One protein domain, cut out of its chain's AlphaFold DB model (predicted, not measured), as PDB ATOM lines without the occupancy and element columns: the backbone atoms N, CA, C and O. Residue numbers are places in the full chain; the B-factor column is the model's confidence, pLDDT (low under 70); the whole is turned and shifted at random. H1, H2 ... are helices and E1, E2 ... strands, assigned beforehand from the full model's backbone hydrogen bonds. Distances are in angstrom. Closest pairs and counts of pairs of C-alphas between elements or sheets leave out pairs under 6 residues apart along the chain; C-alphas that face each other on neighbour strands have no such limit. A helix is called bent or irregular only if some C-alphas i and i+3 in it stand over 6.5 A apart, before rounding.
ATOM      1  N   TYR A 183     193.407 190.006 267.213       70.88
ATOM      2  CA  TYR A 183     192.721 190.415 265.981       70.88
ATOM      3  C   TYR A 183     193.197 189.689 264.712       70.88
ATOM      4  O   TYR A 183     192.390 189.416 263.822       70.88
ATOM      5  N   GLY A 184     194.479 189.317 264.632       66.19
ATOM      6  CA  GLY A 184     195.018 188.552 263.500       66.19
ATOM      7  C   GLY A 184     194.445 187.132 263.397       66.19
ATOM      8  O   GLY A 184     194.135 186.664 262.299       66.19
ATOM      9  N   LEU A 185     194.233 186.467 264.539       69.44
ATOM     10  CA  LEU A 185     193.647 185.121 264.599       69.44
ATOM     11  C   LEU A 185     192.158 185.162 264.262       69.44
ATOM     12  O   LEU A 185     191.694 184.348 263.468       69.44
ATOM     13  N   ILE A 186     191.435 186.152 264.791       72.94
ATOM     14  CA  ILE A 186     190.020 186.390 264.469       72.94
ATOM     15  C   ILE A 186     189.855 186.646 262.966       72.94
ATOM     16  O   ILE A 186     189.031 186.005 262.318       72.94
ATOM     17  N   SER A 187     190.686 187.520 262.394       75.12
ATOM     18  CA  SER A 187     190.645 187.844 260.962       75.12
ATOM     19  C   SER A 187     190.906 186.610 260.089       75.12
ATOM     20  O   SER A 187     190.173 186.353 259.133       75.12
ATOM     21  N   THR A 188     191.908 185.799 260.450       71.44
ATOM     22  CA  THR A 188     192.237 184.550 259.740       71.44
ATOM     23  C   THR A 188     191.121 183.514 259.873       71.44
ATOM     24  O   THR A 188     190.771 182.858 258.895       71.44
ATOM     25  N   ALA A 189     190.521 183.383 261.057       72.00
ATOM     26  CA  ALA A 189     189.415 182.465 261.286       72.00
ATOM     27  C   ALA A 189     188.177 182.841 260.470       72.00
ATOM     28  O   ALA A 189     187.586 181.963 259.850       72.00
ATOM     29  N   ILE A 190     187.814 184.128 260.416       72.50
ATOM     30  CA  ILE A 190     186.686 184.600 259.600       72.50
ATOM     31  C   ILE A 190     186.967 184.352 258.115       72.50
ATOM     32  O   ILE A 190     186.104 183.833 257.412       72.50
ATOM     33  N   LYS A 191     188.187 184.635 257.641       74.25
ATOM     34  CA  LYS A 191     188.594 184.330 256.262       74.25
ATOM     35  C   LYS A 191     188.453 182.839 255.944       74.25
ATOM     36  O   LYS A 191     187.832 182.487 254.947       74.25
ATOM     37  N   ASN A 192     188.985 181.969 256.800       67.50
ATOM     38  CA  ASN A 192     188.889 180.522 256.616       67.50
ATOM     39  C   ASN A 192     187.431 180.045 256.676       67.50
ATOM     40  O   ASN A 192     187.046 179.183 255.899       67.50
ATOM     41  N   PHE A 193     186.609 180.625 257.553       71.31
ATOM     42  CA  PHE A 193     185.183 180.316 257.664       71.31
ATOM     43  C   PHE A 193     184.404 180.672 256.391       71.31
ATOM     44  O   PHE A 193     183.563 179.897 255.949       71.31
ATOM     45  N   LEU A 194     184.729 181.800 255.755       69.50
ATOM     46  CA  LEU A 194     184.163 182.179 254.457       69.50
ATOM     47  C   LEU A 194     184.628 181.260 253.319       69.50
ATOM     48  O   LEU A 194     183.891 181.043 252.364       69.50
ATOM     49  N   GLN A 195     185.843 180.714 253.417       66.06
ATOM     50  CA  GLN A 195     186.385 179.771 252.435       66.06
ATOM     51  C   GLN A 195     185.832 178.351 252.594       66.06
ATOM     52  O   GLN A 195     185.871 177.587 251.631       66.06
ATOM     53  N   THR A 196     185.362 177.967 253.787       57.91
ATOM     54  CA  THR A 196     184.988 176.578 254.046       57.91
ATOM     55  C   THR A 196     183.605 176.197 253.548       57.91
ATOM     56  O   THR A 196     183.531 175.056 253.105       57.91
ATOM     57  N   LYS A 197     182.552 177.046 253.571       53.34
ATOM     58  CA  LYS A 197     181.203 176.706 253.036       53.34
ATOM     59  C   LYS A 197     180.225 177.876 252.817       53.34
ATOM     60  O   LYS A 197     180.186 178.806 253.613       53.34
ATOM     61  N   ASP A 198     179.386 177.722 251.783       55.47
ATOM     62  CA  ASP A 198     177.905 177.841 251.673       55.47
ATOM     63  C   ASP A 198     177.114 178.759 252.633       55.47
ATOM     64  O   ASP A 198     175.988 178.444 253.028       55.47
ATOM     65  N   LEU A 199     177.660 179.901 253.036       59.09
ATOM     66  CA  LEU A 199     176.898 180.880 253.806       59.09
ATOM     67  C   LEU A 199     175.895 181.591 252.898       59.09
ATOM     68  O   LEU A 199     176.274 182.241 251.925       59.09
ATOM     69  N   ILE A 200     174.613 181.543 253.268       58.88
ATOM     70  CA  ILE A 200     173.637 182.492 252.736       58.88
ATOM     71  C   ILE A 200     173.942 183.838 253.385       58.88
ATOM     72  O   ILE A 200     173.649 184.076 254.562       58.88
ATOM     73  N   LEU A 201     174.582 184.700 252.611       67.75
ATOM     74  CA  LEU A 201     174.737 186.101 252.942       67.75
ATOM     75  C   LEU A 201     173.434 186.832 252.586       67.75
ATOM     76  O   LEU A 201     172.743 186.486 251.624       67.75
ATOM     77  N   ASP A 202     173.064 187.838 253.380       66.94
ATOM     78  CA  ASP A 202     171.926 188.697 253.042       66.94
ATOM     79  C   ASP A 202     172.374 189.678 251.939       66.94
ATOM     80  O   ASP A 202     172.706 190.831 252.217       66.94
ATOM     81  N   GLY A 203     172.447 189.191 250.695       76.75
ATOM     82  CA  GLY A 203     173.177 189.853 249.604       76.75
ATOM     83  C   GLY A 203     174.683 189.619 249.744       76.75
ATOM     84  O   GLY A 203     175.083 188.538 250.146       76.75
ATOM     85  N   ASP A 204     175.511 190.635 249.501       74.88
ATOM     86  CA  ASP A 204     176.975 190.547 249.667       74.88
ATOM     87  C   ASP A 204     177.445 190.969 251.071       74.88
ATOM     88  O   ASP A 204     178.602 191.325 251.271       74.88
ATOM     89  N   THR A 205     176.548 191.009 252.063       81.25
ATOM     90  CA  THR A 205     176.864 191.540 253.399       81.25
ATOM     91  C   THR A 205     177.098 190.433 254.417       81.25
ATOM     92  O   THR A 205     176.196 189.640 254.703       81.25
ATOM     93  N   LEU A 206     178.270 190.452 255.055       83.38
ATOM     94  CA  LEU A 206     178.558 189.672 256.253       83.38
ATOM     95  C   LEU A 206     178.530 190.567 257.493       83.38
ATOM     96  O   LEU A 206     179.257 191.555 257.593       83.38
ATOM     97  N   ARG A 207     177.712 190.186 258.475       87.94
ATOM     98  CA  ARG A 207     177.617 190.890 259.759       87.94
ATOM     99  C   ARG A 207     178.395 190.145 260.830       87.94
ATOM    100  O   ARG A 207     178.261 188.928 260.940       87.94
ATOM    101  N   ILE A 208     179.171 190.867 261.630       85.44
ATOM    102  CA  ILE A 208     179.980 190.309 262.719       85.44
ATOM    103  C   ILE A 208     179.596 191.001 264.030       85.44
ATOM    104  O   ILE A 208     179.589 192.231 264.108       85.44
ATOM    105  N   SER A 209     179.291 190.207 265.058       88.69
ATOM    106  CA  SER A 209     179.142 190.696 266.429       88.69
ATOM    107  C   SER A 209     180.515 191.049 266.999       88.69
ATOM    108  O   SER A 209     181.401 190.194 267.046       88.69
ATOM    109  N   LEU A 210     180.673 192.292 267.449       86.88
ATOM    110  CA  LEU A 210     181.867 192.781 268.139       86.88
ATOM    111  C   LEU A 210     181.925 192.316 269.595       86.88
ATOM    112  O   LEU A 210     183.010 192.202 270.156       86.88
ATOM    113  N   ASP A 211     180.773 192.035 270.200       86.81
ATOM    114  CA  ASP A 211     180.700 191.606 271.592       86.81
ATOM    115  C   ASP A 211     180.997 190.114 271.717       86.81
ATOM    116  O   ASP A 211     180.402 189.288 271.013       86.81
ATOM    117  N   ARG A 212     181.871 189.774 272.665       84.12
ATOM    118  CA  ARG A 212     182.208 188.397 273.032       84.12
ATOM    119  C   ARG A 212     181.680 188.081 274.421       84.12
ATOM    120  O   ARG A 212     181.929 188.830 275.362       84.12
ATOM    121  N   TYR A 213     181.007 186.942 274.566       77.88
ATOM    122  CA  TYR A 213     180.387 186.517 275.822       77.88
ATOM    123  C   TYR A 213     180.934 185.172 276.317       77.88
ATOM    124  O   TYR A 213     181.215 184.275 275.522       77.88
ATOM    125  N   ASN A 214     181.020 185.011 277.639       75.75
ATOM    126  CA  ASN A 214     181.223 183.731 278.321       75.75
ATOM    127  C   ASN A 214     180.121 183.567 279.370       75.75
ATOM    128  O   ASN A 214     179.980 184.428 280.234       75.75
ATOM    129  N   ASN A 215     179.328 182.496 279.292       75.62
ATOM    130  CA  ASN A 215     178.224 182.231 280.226       75.62
ATOM    131  C   ASN A 215     177.304 183.451 280.462       75.62
ATOM    132  O   ASN A 215     176.931 183.752 281.592       75.62
ATOM    133  N   ASN A 216     176.941 184.160 279.385       77.44
ATOM    134  CA  ASN A 216     176.136 185.395 279.382       77.44
ATOM    135  C   ASN A 216     176.802 186.652 279.972       77.44
ATOM    136  O   ASN A 216     176.187 187.718 279.971       77.44
ATOM    137  N   SER A 217     178.056 186.582 280.419       76.88
ATOM    138  CA  SER A 217     178.839 187.757 280.808       76.88
ATOM    139  C   SER A 217     179.634 188.287 279.618       76.88
ATOM    140  O   SER A 217     180.318 187.518 278.941       76.88
ATOM    141  N   LEU A 218     179.537 189.594 279.356       82.62
ATOM    142  CA  LEU A 218     180.359 190.268 278.349       82.62
ATOM    143  C   LEU A 218     181.827 190.187 278.784       82.62
ATOM    144  O   LEU A 218     182.171 190.639 279.874       82.62
ATOM    145  N   ILE A 219     182.668 189.600 277.938       79.00
ATOM    146  CA  ILE A 219     184.119 189.509 278.137       79.00
ATOM    147  C   ILE A 219     184.781 190.772 277.591       79.00
ATOM    148  O   ILE A 219     185.566 191.416 278.278       79.00
ATOM    149  N   GLU A 220     184.467 191.120 276.340       83.44
ATOM    150  CA  GLU A 220     185.006 192.286 275.644       83.44
ATOM    151  C   GLU A 220     184.109 192.707 274.476       83.44
ATOM    152  O   GLU A 220     183.322 191.909 273.960       83.44
ATOM    153  N   THR A 221     184.310 193.942 274.018       86.81
ATOM    154  CA  THR A 221     183.830 194.438 272.727       86.81
ATOM    155  C   THR A 221     185.049 194.696 271.844       86.81
ATOM    156  O   THR A 221     185.915 195.499 272.196       86.81
ATOM    157  N   LEU A 222     185.133 193.993 270.716       83.56
ATOM    158  CA  LEU A 222     186.233 194.093 269.759       83.56
ATOM    159  C   LEU A 222     186.232 195.458 269.058       83.56
ATOM    160  O   LEU A 222     185.178 195.977 268.693       83.56
ATOM    161  N   ASP A 223     187.419 196.008 268.802       84.81
ATOM    162  CA  ASP A 223     187.572 197.198 267.963       84.81
ATOM    163  C   ASP A 223     187.593 196.794 266.472       84.81
ATOM    164  O   ASP A 223     188.539 196.121 266.034       84.81
ATOM    165  N   PRO A 224     186.583 197.190 265.670       85.06
ATOM    166  CA  PRO A 224     186.496 196.819 264.260       85.06
ATOM    167  C   PRO A 224     187.685 197.318 263.433       85.06
ATOM    168  O   PRO A 224     188.031 196.674 262.445       85.06
ATOM    169  N   ALA A 225     188.357 198.405 263.837       83.50
ATOM    170  CA  ALA A 225     189.506 198.948 263.108       83.50
ATOM    171  C   ALA A 225     190.701 197.977 263.061       83.50
ATOM    172  O   ALA A 225     191.558 198.072 262.177       83.50
ATOM    173  N   ASN A 226     190.752 197.021 263.991       78.19
ATOM    174  CA  ASN A 226     191.822 196.034 264.074       78.19
ATOM    175  C   ASN A 226     191.501 194.729 263.324       78.19
ATOM    176  O   ASN A 226     192.397 193.905 263.135       78.19
ATOM    177  N   ILE A 227     190.259 194.531 262.863       78.62
ATOM    178  CA  ILE A 227     189.845 193.341 262.109       78.62
ATOM    179  C   ILE A 227     190.149 193.565 260.624       78.62
ATOM    180  O   ILE A 227     189.489 194.348 259.947       78.62
ATOM    181  N   LYS A 228     191.165 192.868 260.103       78.69
ATOM    182  CA  LYS A 228     191.646 193.032 258.724       78.69
ATOM    183  C   LYS A 228     191.319 191.796 257.901       78.69
ATOM    184  O   LYS A 228     192.067 190.821 257.922       78.69
ATOM    185  N   ILE A 229     190.209 191.841 257.171       77.12
ATOM    186  CA  ILE A 229     189.763 190.733 256.324       77.12
ATOM    187  C   ILE A 229     189.776 191.201 254.869       77.12
ATOM    188  O   ILE A 229     189.063 192.130 254.506       77.12
ATOM    189  N   ASP A 230     190.604 190.563 254.045       68.00
ATOM    190  CA  ASP A 230     190.601 190.777 252.598       68.00
ATOM    191  C   ASP A 230     189.608 189.811 251.950       68.00
ATOM    192  O   ASP A 230     189.893 188.619 251.795       68.00
ATOM    193  N   THR A 231     188.423 190.320 251.618       65.75
ATOM    194  CA  THR A 231     187.462 189.611 250.771       65.75
ATOM    195  C   THR A 231     186.959 190.550 249.698       65.75
ATOM    196  O   THR A 231     186.112 191.417 249.929       65.75
ATOM    197  N   THR A 232     187.472 190.358 248.492       74.56
ATOM    198  CA  THR A 232     186.906 190.980 247.303       74.56
ATOM    199  C   THR A 232     185.433 190.574 247.184       74.56
ATOM    200  O   THR A 232     185.124 189.386 247.173       74.56
ATOM    201  N   GLY A 233     184.528 191.553 247.118       72.25
ATOM    202  CA  GLY A 233     183.104 191.306 246.865       72.25
ATOM    203  C   GLY A 233     182.237 190.972 248.083       72.25
ATOM    204  O   GLY A 233     181.082 190.630 247.884       72.25
ATOM    205  N   ILE A 234     182.741 191.087 249.321       79.75
ATOM    206  CA  ILE A 234     181.913 190.967 250.536       79.75
ATOM    207  C   ILE A 234     182.019 192.259 251.350       79.75
ATOM    208  O   ILE A 234     183.112 192.703 251.701       79.75
ATOM    209  N   LEU A 235     180.874 192.861 251.667       83.12
ATOM    210  CA  LEU A 235     180.754 193.994 252.576       83.12
ATOM    211  C   LEU A 235     180.719 193.490 254.022       83.12
ATOM    212  O   LEU A 235     179.793 192.779 254.416       83.12
ATOM    213  N   PHE A 236     181.684 193.903 254.839       83.56
ATOM    214  CA  PHE A 236     181.639 193.649 256.277       83.56
ATOM    215  C   PHE A 236     180.906 194.760 257.011       83.56
ATOM    216  O   PHE A 236     181.163 195.945 256.805       83.56
ATOM    217  N   CYS A 237     180.029 194.365 257.925       89.00
ATOM    218  CA  CYS A 237     179.408 195.274 258.872       89.00
ATOM    219  C   CYS A 237     179.612 194.752 260.294       89.00
ATOM    220  O   CYS A 237     179.360 193.582 260.589       89.00
ATOM    221  N   PHE A 238     180.060 195.636 261.175       90.62
ATOM    222  CA  PHE A 238     180.373 195.315 262.558       90.62
ATOM    223  C   PHE A 238     179.323 195.928 263.474       90.62
ATOM    224  O   PHE A 238     178.977 197.098 263.322       90.62
ATOM    225  N   TYR A 239     178.821 195.136 264.412       91.69
ATOM    226  CA  TYR A 239     177.723 195.534 265.284       91.69
ATOM    227  C   TYR A 239     177.953 195.019 266.699       91.69
ATOM    228  O   TYR A 239     178.468 193.918 266.879       91.69
ATOM    229  N   THR A 240     177.513 195.762 267.711       91.31
ATOM    230  CA  THR A 240     177.322 195.171 269.044       91.31
ATOM    231  C   THR A 240     176.113 194.228 269.026       91.31
ATOM    232  O   THR A 240     175.262 194.286 268.131       91.31
ATOM    233  N   GLN A 241     175.971 193.367 270.034       86.25
ATOM    234  CA  GLN A 241     174.797 192.502 270.152       86.25
ATOM    235  C   GLN A 241     173.511 193.330 270.325       86.25
ATOM    236  O   GLN A 241     172.439 192.942 269.852       86.25
ATOM    237  N   LYS A 242     173.615 194.497 270.973       88.88
ATOM    238  CA  LYS A 242     172.515 195.458 271.097       88.88
ATOM    239  C   LYS A 242     172.098 196.003 269.729       88.88
ATOM    240  O   LYS A 242     170.903 195.999 269.429       88.88
ATOM    241  N   ASP A 243     173.059 196.401 268.897       92.62
ATOM    242  CA  ASP A 243     172.780 196.915 267.552       92.62
ATOM    243  C   ASP A 243     172.135 195.841 266.671       92.62
ATOM    244  O   ASP A 243     171.159 196.120 265.978       92.62
ATOM    245  N   LEU A 244     172.609 194.590 266.747       88.94
ATOM    246  CA  LEU A 244     172.026 193.460 266.010       88.94
ATOM    247  C   LEU A 244     170.574 193.187 266.416       88.94
ATOM    248  O   LEU A 244     169.728 192.961 265.551       88.94
ATOM    249  N   LYS A 245     170.262 193.242 267.718       85.62
ATOM    250  CA  LYS A 245     168.884 193.090 268.216       85.62
ATOM    251  C   LYS A 245     167.982 194.216 267.719       85.62
ATOM    252  O   LYS A 245     166.865 193.948 267.282       85.62
ATOM    253  N   GLN A 246     168.460 195.459 267.751       88.31
ATOM    254  CA  GLN A 246     167.707 196.608 267.243       88.31
ATOM    255  C   GLN A 246     167.500 196.527 265.724       88.31
ATOM    256  O   GLN A 246     166.398 196.780 265.241       88.31
ATOM    257  N   LEU A 247     168.533 196.127 264.978       88.69
ATOM    258  CA  LEU A 247     168.466 195.927 263.534       88.69
ATOM    259  C   LEU A 247     167.446 194.842 263.177       88.69
ATOM    260  O   LEU A 247     166.600 195.064 262.316       88.69
ATOM    261  N   ALA A 248     167.483 193.701 263.868       85.44
ATOM    262  CA  ALA A 248     166.520 192.626 263.664       85.44
ATOM    263  C   ALA A 248     165.095 193.073 264.001       85.44
ATOM    264  O   ALA A 248     164.195 192.870 263.194       85.44
ATOM    265  N   ALA A 249     164.893 193.751 265.134       83.12
ATOM    266  CA  ALA A 249     163.576 194.226 265.555       83.12
ATOM    267  C   ALA A 249     162.902 195.153 264.531       83.12
ATOM    268  O   ALA A 249     161.677 195.131 264.418       83.12
ATOM    269  N   ASN A 250     163.697 195.925 263.788       87.19
ATOM    270  CA  ASN A 250     163.230 196.875 262.779       87.19
ATOM    271  C   ASN A 250     163.268 196.318 261.344       87.19
ATOM    272  O   ASN A 250     162.866 197.005 260.408       87.19
ATOM    273  N   SER A 251     163.772 195.099 261.153       84.06
ATOM    274  CA  SER A 251     163.886 194.470 259.840       84.06
ATOM    275  C   SER A 251     162.592 193.749 259.460       84.06
ATOM    276  O   SER A 251     161.873 193.227 260.308       84.06
ATOM    277  N   THR A 252     162.300 193.662 258.163       80.38
ATOM    278  CA  THR A 252     161.241 192.781 257.632       80.38
ATOM    279  C   THR A 252     161.743 191.362 257.361       80.38
ATOM    280  O   THR A 252     160.949 190.459 257.104       80.38
ATOM    281  N   ARG A 253     163.064 191.152 257.431       79.44
ATOM    282  CA  ARG A 253     163.750 189.884 257.161       79.44
ATOM    283  C   ARG A 253     164.614 189.459 258.356       79.44
ATOM    284  O   ARG A 253     165.077 190.328 259.097       79.44
ATOM    285  N   PRO A 254     164.878 188.153 258.536       78.75
ATOM    286  CA  PRO A 254     165.889 187.689 259.483       78.75
ATOM    287  C   PRO A 254     167.249 188.335 259.219       78.75
ATOM    288  O   PRO A 254     167.615 188.555 258.067       78.75
ATOM    289  N   ILE A 255     167.989 188.618 260.288       81.69
ATOM    290  CA  ILE A 255     169.347 189.155 260.231       81.69
ATOM    291  C   ILE A 255     170.322 188.035 260.562       81.69
ATOM    292  O   ILE A 255     170.339 187.531 261.687       81.69
ATOM    293  N   ARG A 256     171.151 187.658 259.591       83.44
ATOM    294  CA  ARG A 256     172.221 186.670 259.773       83.44
ATOM    295  C   ARG A 256     173.518 187.359 260.180       83.44
ATOM    296  O   ARG A 256     173.865 188.404 259.620       83.44
ATOM    297  N   TYR A 257     174.226 186.789 261.151       85.69
ATOM    298  CA  TYR A 257     175.508 187.311 261.624       85.69
ATOM    299  C   TYR A 257     176.412 186.210 262.193       85.69
ATOM    300  O   TYR A 257     175.950 185.140 262.587       85.69
ATOM    301  N   ILE A 258     177.713 186.487 262.245       84.31
ATOM    302  CA  ILE A 258     178.708 185.663 262.930       84.31
ATOM    303  C   ILE A 258     178.982 186.263 264.304       84.31
ATOM    304  O   ILE A 258     179.249 187.455 264.441       84.31
ATOM    305  N   GLU A 259     178.959 185.424 265.325       83.88
ATOM    306  CA  GLU A 259     179.395 185.740 266.677       83.88
ATOM    307  C   GLU A 259     180.756 185.089 266.931       83.88
ATOM    308  O   GLU A 259     180.915 183.874 266.773       83.88
ATOM    309  N   VAL A 260     181.744 185.898 267.316       80.00
ATOM    310  CA  VAL A 260     183.053 185.398 267.747       80.00
ATOM    311  C   VAL A 260     182.921 184.938 269.195       80.00
ATOM    312  O   VAL A 260     182.765 185.740 270.109       80.00
ATOM    313  N   GLY A 261     182.947 183.629 269.408       75.50
ATOM    314  CA  GLY A 261     182.829 183.020 270.723       75.50
ATOM    315  C   GLY A 261     184.176 182.919 271.440       75.50
ATOM    316  O   GLY A 261     184.938 183.883 271.589       75.50
ATOM    317  N   GLN A 262     184.476 181.713 271.910       67.94
ATOM    318  CA  GLN A 262     185.733 181.414 272.580       67.94
ATOM    319  C   GLN A 262     186.899 181.422 271.585       67.94
ATOM    320  O   GLN A 262     186.764 181.003 270.438       67.94
ATOM    321  N   ILE A 263     188.060 181.880 272.038       64.06
ATOM    322  CA  ILE A 263     189.327 181.675 271.338       64.06
ATOM    323  C   ILE A 263     190.138 180.756 272.239       64.06
ATOM    324  O   ILE A 263     190.414 181.108 273.383       64.06
ATOM    325  N   ILE A 264     190.432 179.556 271.748       56.81
ATOM    326  CA  ILE A 264     191.271 178.571 272.425       56.81
ATOM    327  C   ILE A 264     192.600 178.533 271.682       56.81
ATOM    328  O   ILE A 264     192.640 178.150 270.514       56.81
ATOM    329  N   ASP A 265     193.673 178.946 272.346       50.38
ATOM    330  CA  ASP A 265     195.020 178.915 271.781       50.38
ATOM    331  C   ASP A 265     195.744 177.623 272.175       50.38
ATOM    332  O   ASP A 265     195.916 177.312 273.355       50.38
ATOM    333  N   TYR A 266     196.205 176.909 271.152       47.56
ATOM    334  CA  TYR A 266     197.090 175.752 271.200       47.56
ATOM    335  C   TYR A 266     198.528 176.184 270.862       47.56
ATOM    336  O   TYR A 266     198.741 177.138 270.115       47.56
ATOM    337  N   TRP A 267     199.537 175.432 271.317       35.06
ATOM    338  CA  TRP A 267     200.972 175.719 271.101       35.06
ATOM    339  C   TRP A 267     201.384 176.037 269.642       35.06
ATOM    340  O   TRP A 267     202.402 176.688 269.415       35.06
ATOM    341  N   LYS A 268     200.606 175.590 268.643       33.94
ATOM    342  CA  LYS A 268     200.844 175.817 267.201       33.94
ATOM    343  C   LYS A 268     199.587 176.147 266.391       33.94
ATOM    344  O   LYS A 268     199.640 176.170 265.163       33.94
ATOM    345  N   ALA A 269     198.447 176.335 267.045       41.88
ATOM    346  CA  ALA A 269     197.176 176.556 266.371       41.88
ATOM    347  C   ALA A 269     196.273 177.408 267.253       41.88
ATOM    348  O   ALA A 269     196.306 177.281 268.464       41.88
ATOM    349  N   ALA A 270     195.420 178.226 266.663       53.00
ATOM    350  CA  ALA A 270     194.333 178.855 267.395       53.00
ATOM    351  C   ALA A 270     193.022 178.272 266.895       53.00
ATOM    352  O   ALA A 270     192.815 178.122 265.688       53.00
ATOM    353  N   ARG A 271     192.119 177.965 267.817       62.59
ATOM    354  CA  ARG A 271     190.733 177.649 267.511       62.59
ATOM    355  C   ARG A 271     189.872 178.811 267.942       62.59
ATOM    356  O   ARG A 271     189.597 179.013 269.119       62.59
ATOM    357  N   VAL A 272     189.418 179.558 266.951       69.81
ATOM    358  CA  VAL A 272     188.378 180.560 267.132       69.81
ATOM    359  C   VAL A 272     187.041 179.867 266.912       69.81
ATOM    360  O   VAL A 272     186.788 179.314 265.842       69.81
ATOM    361  N   TYR A 273     186.187 179.876 267.927       72.44
ATOM    362  CA  TYR A 273     184.812 179.423 267.800       72.44
ATOM    363  C   TYR A 273     184.005 180.543 267.162       72.44
ATOM    364  O   TYR A 273     183.852 181.613 267.743       72.44
ATOM    365  N   LEU A 274     183.488 180.291 265.967       75.75
ATOM    366  CA  LEU A 274     182.557 181.183 265.291       75.75
ATOM    367  C   LEU A 274     181.177 180.534 265.337       75.75
ATOM    368  O   LEU A 274     181.009 179.404 264.879       75.75
ATOM    369  N   LYS A 275     180.196 181.231 265.911       79.06
ATOM    370  CA  LYS A 275     178.795 180.804 265.902       79.06
ATOM    371  C   LYS A 275     178.063 181.586 264.820       79.06
ATOM    372  O   LYS A 275     178.069 182.812 264.835       79.06
ATOM    373  N   TYR A 276     177.412 180.890 263.896       77.81
ATOM    374  CA  TYR A 276     176.490 181.526 262.963       77.81
ATOM    375  C   TYR A 276     175.124 181.674 263.633       77.81
ATOM    376  O   TYR A 276     174.573 180.706 264.157       77.81
ATOM    377  N   ARG A 277     174.598 182.895 263.663       80.50
ATOM    378  CA  ARG A 277     173.384 183.257 264.393       80.50
ATOM    379  C   ARG A 277     172.393 183.933 263.458       80.50
ATOM    380  O   ARG A 277     172.767 184.622 262.508       80.50
ATOM    381  N   ILE A 278     171.113 183.767 263.775       78.56
ATOM    382  CA  ILE A 278     170.003 184.409 263.074       78.56
ATOM    383  C   ILE A 278     169.174 185.158 264.113       78.56
ATOM    384  O   ILE A 278     168.581 184.541 264.998       78.56
ATOM    385  N   ALA A 279     169.137 186.483 264.011       79.12
ATOM    386  CA  ALA A 279     168.241 187.321 264.793       79.12
ATOM    387  C   ALA A 279     166.939 187.538 264.015       79.12
ATOM    388  O   ALA A 279     166.942 187.951 262.852       79.12
ATOM    389  N   LEU A 280     165.816 187.227 264.655       77.50
ATOM    390  CA  LEU A 280     164.499 187.227 264.022       77.50
ATOM    391  C   LEU A 280     163.796 188.576 264.228       77.50
ATOM    392  O   LEU A 280     163.921 189.165 265.307       77.50
ATOM    393  N   PRO A 281     163.050 189.072 263.227       78.88
ATOM    394  CA  PRO A 281     162.288 190.297 263.374       78.88
ATOM    395  C   PRO A 281     161.078 190.108 264.285       78.88
ATOM    396  O   PRO A 281     160.548 189.005 264.421       78.88
ATOM    397  N   LYS A 282     160.575 191.208 264.857       75.06
ATOM    398  CA  LYS A 282     159.358 191.185 265.693       75.06
ATOM    399  C   LYS A 282     158.125 190.696 264.929       75.06
ATOM    400  O   LYS A 282     157.204 190.142 265.517       75.06
ATOM    401  N   THR A 283     158.114 190.871 263.612       68.69
ATOM    402  CA  THR A 283     157.014 190.475 262.725       68.69
ATOM    403  C   THR A 283     157.049 188.999 262.323       68.69
ATOM    404  O   THR A 283     156.214 188.577 261.525       68.69
ATOM    405  N   ILE A 284     157.966 188.177 262.861       63.00
ATOM    406  CA  ILE A 284     158.145 186.794 262.388       63.00
ATOM    407  C   ILE A 284     156.934 185.874 262.616       63.00
ATOM    408  O   ILE A 284     156.792 184.856 261.946       63.00
ATOM    409  N   HIS A 285     155.996 186.263 263.479       58.22
ATOM    410  CA  HIS A 285     154.714 185.570 263.639       58.22
ATOM    411  C   HIS A 285     153.834 185.571 262.369       58.22
ATOM    412  O   HIS A 285     152.776 184.953 262.365       58.22
ATOM    413  N   GLN A 286     154.251 186.255 261.298       56.94
ATOM    414  CA  GLN A 286     153.558 186.301 260.006       56.94
ATOM    415  C   GLN A 286     154.020 185.228 259.003       56.94
ATOM    416  O   GLN A 286     153.449 185.136 257.918       56.94
ATOM    417  N   TYR A 287     155.041 184.426 259.327       54.41
ATOM    418  CA  TYR A 287     155.530 183.365 258.441       54.41
ATOM    419  C   TYR A 287     154.844 182.030 258.752       54.41
ATOM    420  O   TYR A 287     154.751 181.618 259.907       54.41
ATOM    421  N   SER A 288     154.389 181.333 257.709       56.22
ATOM    422  CA  SER A 288     153.942 179.936 257.812       56.22
ATOM    423  C   SER A 288     155.089 179.006 258.216       56.22
ATOM    424  O   SER A 288     156.248 179.291 257.927       56.22
ATOM    425  N   GLU A 289     154.774 177.850 258.802       48.56
ATOM    426  CA  GLU A 289     155.755 176.824 259.194       48.56
ATOM    427  C   GLU A 289     156.688 176.424 258.038       48.56
ATOM    428  O   GLU A 289     157.897 176.351 258.205       48.56
ATOM    429  N   LYS A 290     156.155 176.301 256.817       55.34
ATOM    430  CA  LYS A 290     156.948 176.034 255.607       55.34
ATOM    431  C   LYS A 290     157.899 177.181 255.247       55.34
ATOM    432  O   LYS A 290     159.032 176.939 254.843       55.34
ATOM    433  N   GLN A 291     157.455 178.433 255.372       58.69
ATOM    434  CA  GLN A 291     158.324 179.594 255.149       58.69
ATOM    435  C   GLN A 291     159.371 179.727 256.254       58.69
ATOM    436  O   GLN A 291     160.488 180.141 255.970       58.69
ATOM    437  N   PHE A 292     159.020 179.351 257.483       58.25
ATOM    438  CA  PHE A 292     159.939 179.252 258.601       58.25
ATOM    439  C   PHE A 292     161.010 178.198 258.292       58.25
ATOM    440  O   PHE A 292     162.165 178.570 258.162       58.25
ATOM    441  N   SER A 293     160.656 176.938 258.024       53.84
ATOM    442  CA  SER A 293     161.612 175.868 257.686       53.84
ATOM    443  C   SER A 293     162.535 176.212 256.510       53.84
ATOM    444  O   SER A 293     163.741 175.996 256.605       53.84
ATOM    445  N   ASN A 294     162.014 176.839 255.449       59.91
ATOM    446  CA  ASN A 294     162.817 177.268 254.296       59.91
ATOM    447  C   ASN A 294     163.824 178.390 254.621       59.91
ATOM    448  O   ASN A 294     164.781 178.586 253.877       59.91
ATOM    449  N   LEU A 295     163.635 179.146 255.710       56.31
ATOM    450  CA  LEU A 295     164.624 180.127 256.178       56.31
ATOM    451  C   LEU A 295     165.820 179.470 256.894       56.31
ATOM    452  O   LEU A 295     166.837 180.151 257.071       56.31
ATOM    453  N   PHE A 296     165.703 178.192 257.286       52.50
ATOM    454  CA  PHE A 296     166.630 177.481 258.179       52.50
ATOM    455  C   PHE A 296     167.231 176.187 257.598       52.50
ATOM    456  O   PHE A 296     167.859 175.442 258.350       52.50
TER     457      PHE A 296
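This is residues 183 to 296 of the 322 residues of an uncharacterized protein of Niastella yeongjuensis (UniProt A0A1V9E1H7). A long, twisted hairpin, E5 and E6, makes the longest axis, and the short strand E1 runs beside E5 at a slant, with the short strand E4 beside E1, completing a strongly twisted four-stranded sheet. H1 packs beside E6, H2 packs near the start of E5 and end of E6, a small hairpin E2 and E3 lies past the end of E1, and the small helices H3 and H4 lie beyond the end of E6. The printed part has 114 residues, with four named helices and six named strands in the order H1 E1 E2 E3 E4 H2 E5 E6 H3 H4; the class is mixed, helices and strands. The large sheet runs E4 E1 E5 E6 and is mixed. The whole is compact, with a radius of gyration of the C-alphas of 15.1 A and spans of 49 by 32 by 24 A, only just elongated.

E5 is residues 255 to 266, 32.7 A long, from C-alpha 255 at (169.347, 189.155, 260.231); E6 is residues 269 to 279, 30.9 A. E1 is residues 205 to 209 and E4 residues 235 to 239. E2 is residues 211 to 214 and E3 residues 217 to 221. H1, residues 183 to 196, is 19.8 A long and begins at (192.721, 190.415, 265.981). H2 is residues 241 to 250, 14.4 A. H3 is residues 282 to 286, irregular, with C-alphas 282 and 285 7.6 A apart; H4 is residues 289 to 295, with C-alpha 295 at (164.624, 180.127, 256.178).

E5 and E6 are an antiparallel hairpin, with N 257 and O 277 at 2.9 A. E1 is parallel to E5 at 54 degrees, with N 258 and O 207 at 2.8 A, and E4 is parallel to E1, with N 237 and O 206 at 2.9 A. E4, H2 and E5 form a split strand-helix-strand unit, two strands of one sheet with a helix between them along the chain and E1 between them in the sheet, and its crossover is right-handed. H1 is on the sheet E4 E1 E5 E6 but stands at the sheet's level, beside the strands, with a height over the sheet of 0.9 A; H2 is on the sheet too, with 28 pairs of C-alphas within 10 A. The closest C-alphas of H1 and E6 are Ala 189 and Val 272, 6.2 A; those of H2 and E5 are Ala 248 and Ile 255, 5.6 A. E1 runs on into E2 at 47 degrees, and E2 and E3 are an antiparallel hairpin, with N 212 and O 220 at 2.9 A. H2 and H3 only just touch, with 3 pairs of C-alphas within 8 A, the closest Ala 249 and Lys 282 at 5.2 A; H4 is apart from H2. Every O i to N i+4 pair is within hydrogen-bond range in H1, H2 and H4; H3 has 0 of 1, and 1 of 2 for O i to N i+3.

The two C-alphas farthest apart, Trp 267 and Gln 286, are 49.8 A apart. The printed part has no cut, and the long link is E3 to E4, residues 222 to 234. Mean pLDDT of the printed part is 73.3; 39 residues are under 70, among them 194 to 202, 262 to 272 and 283 to 296.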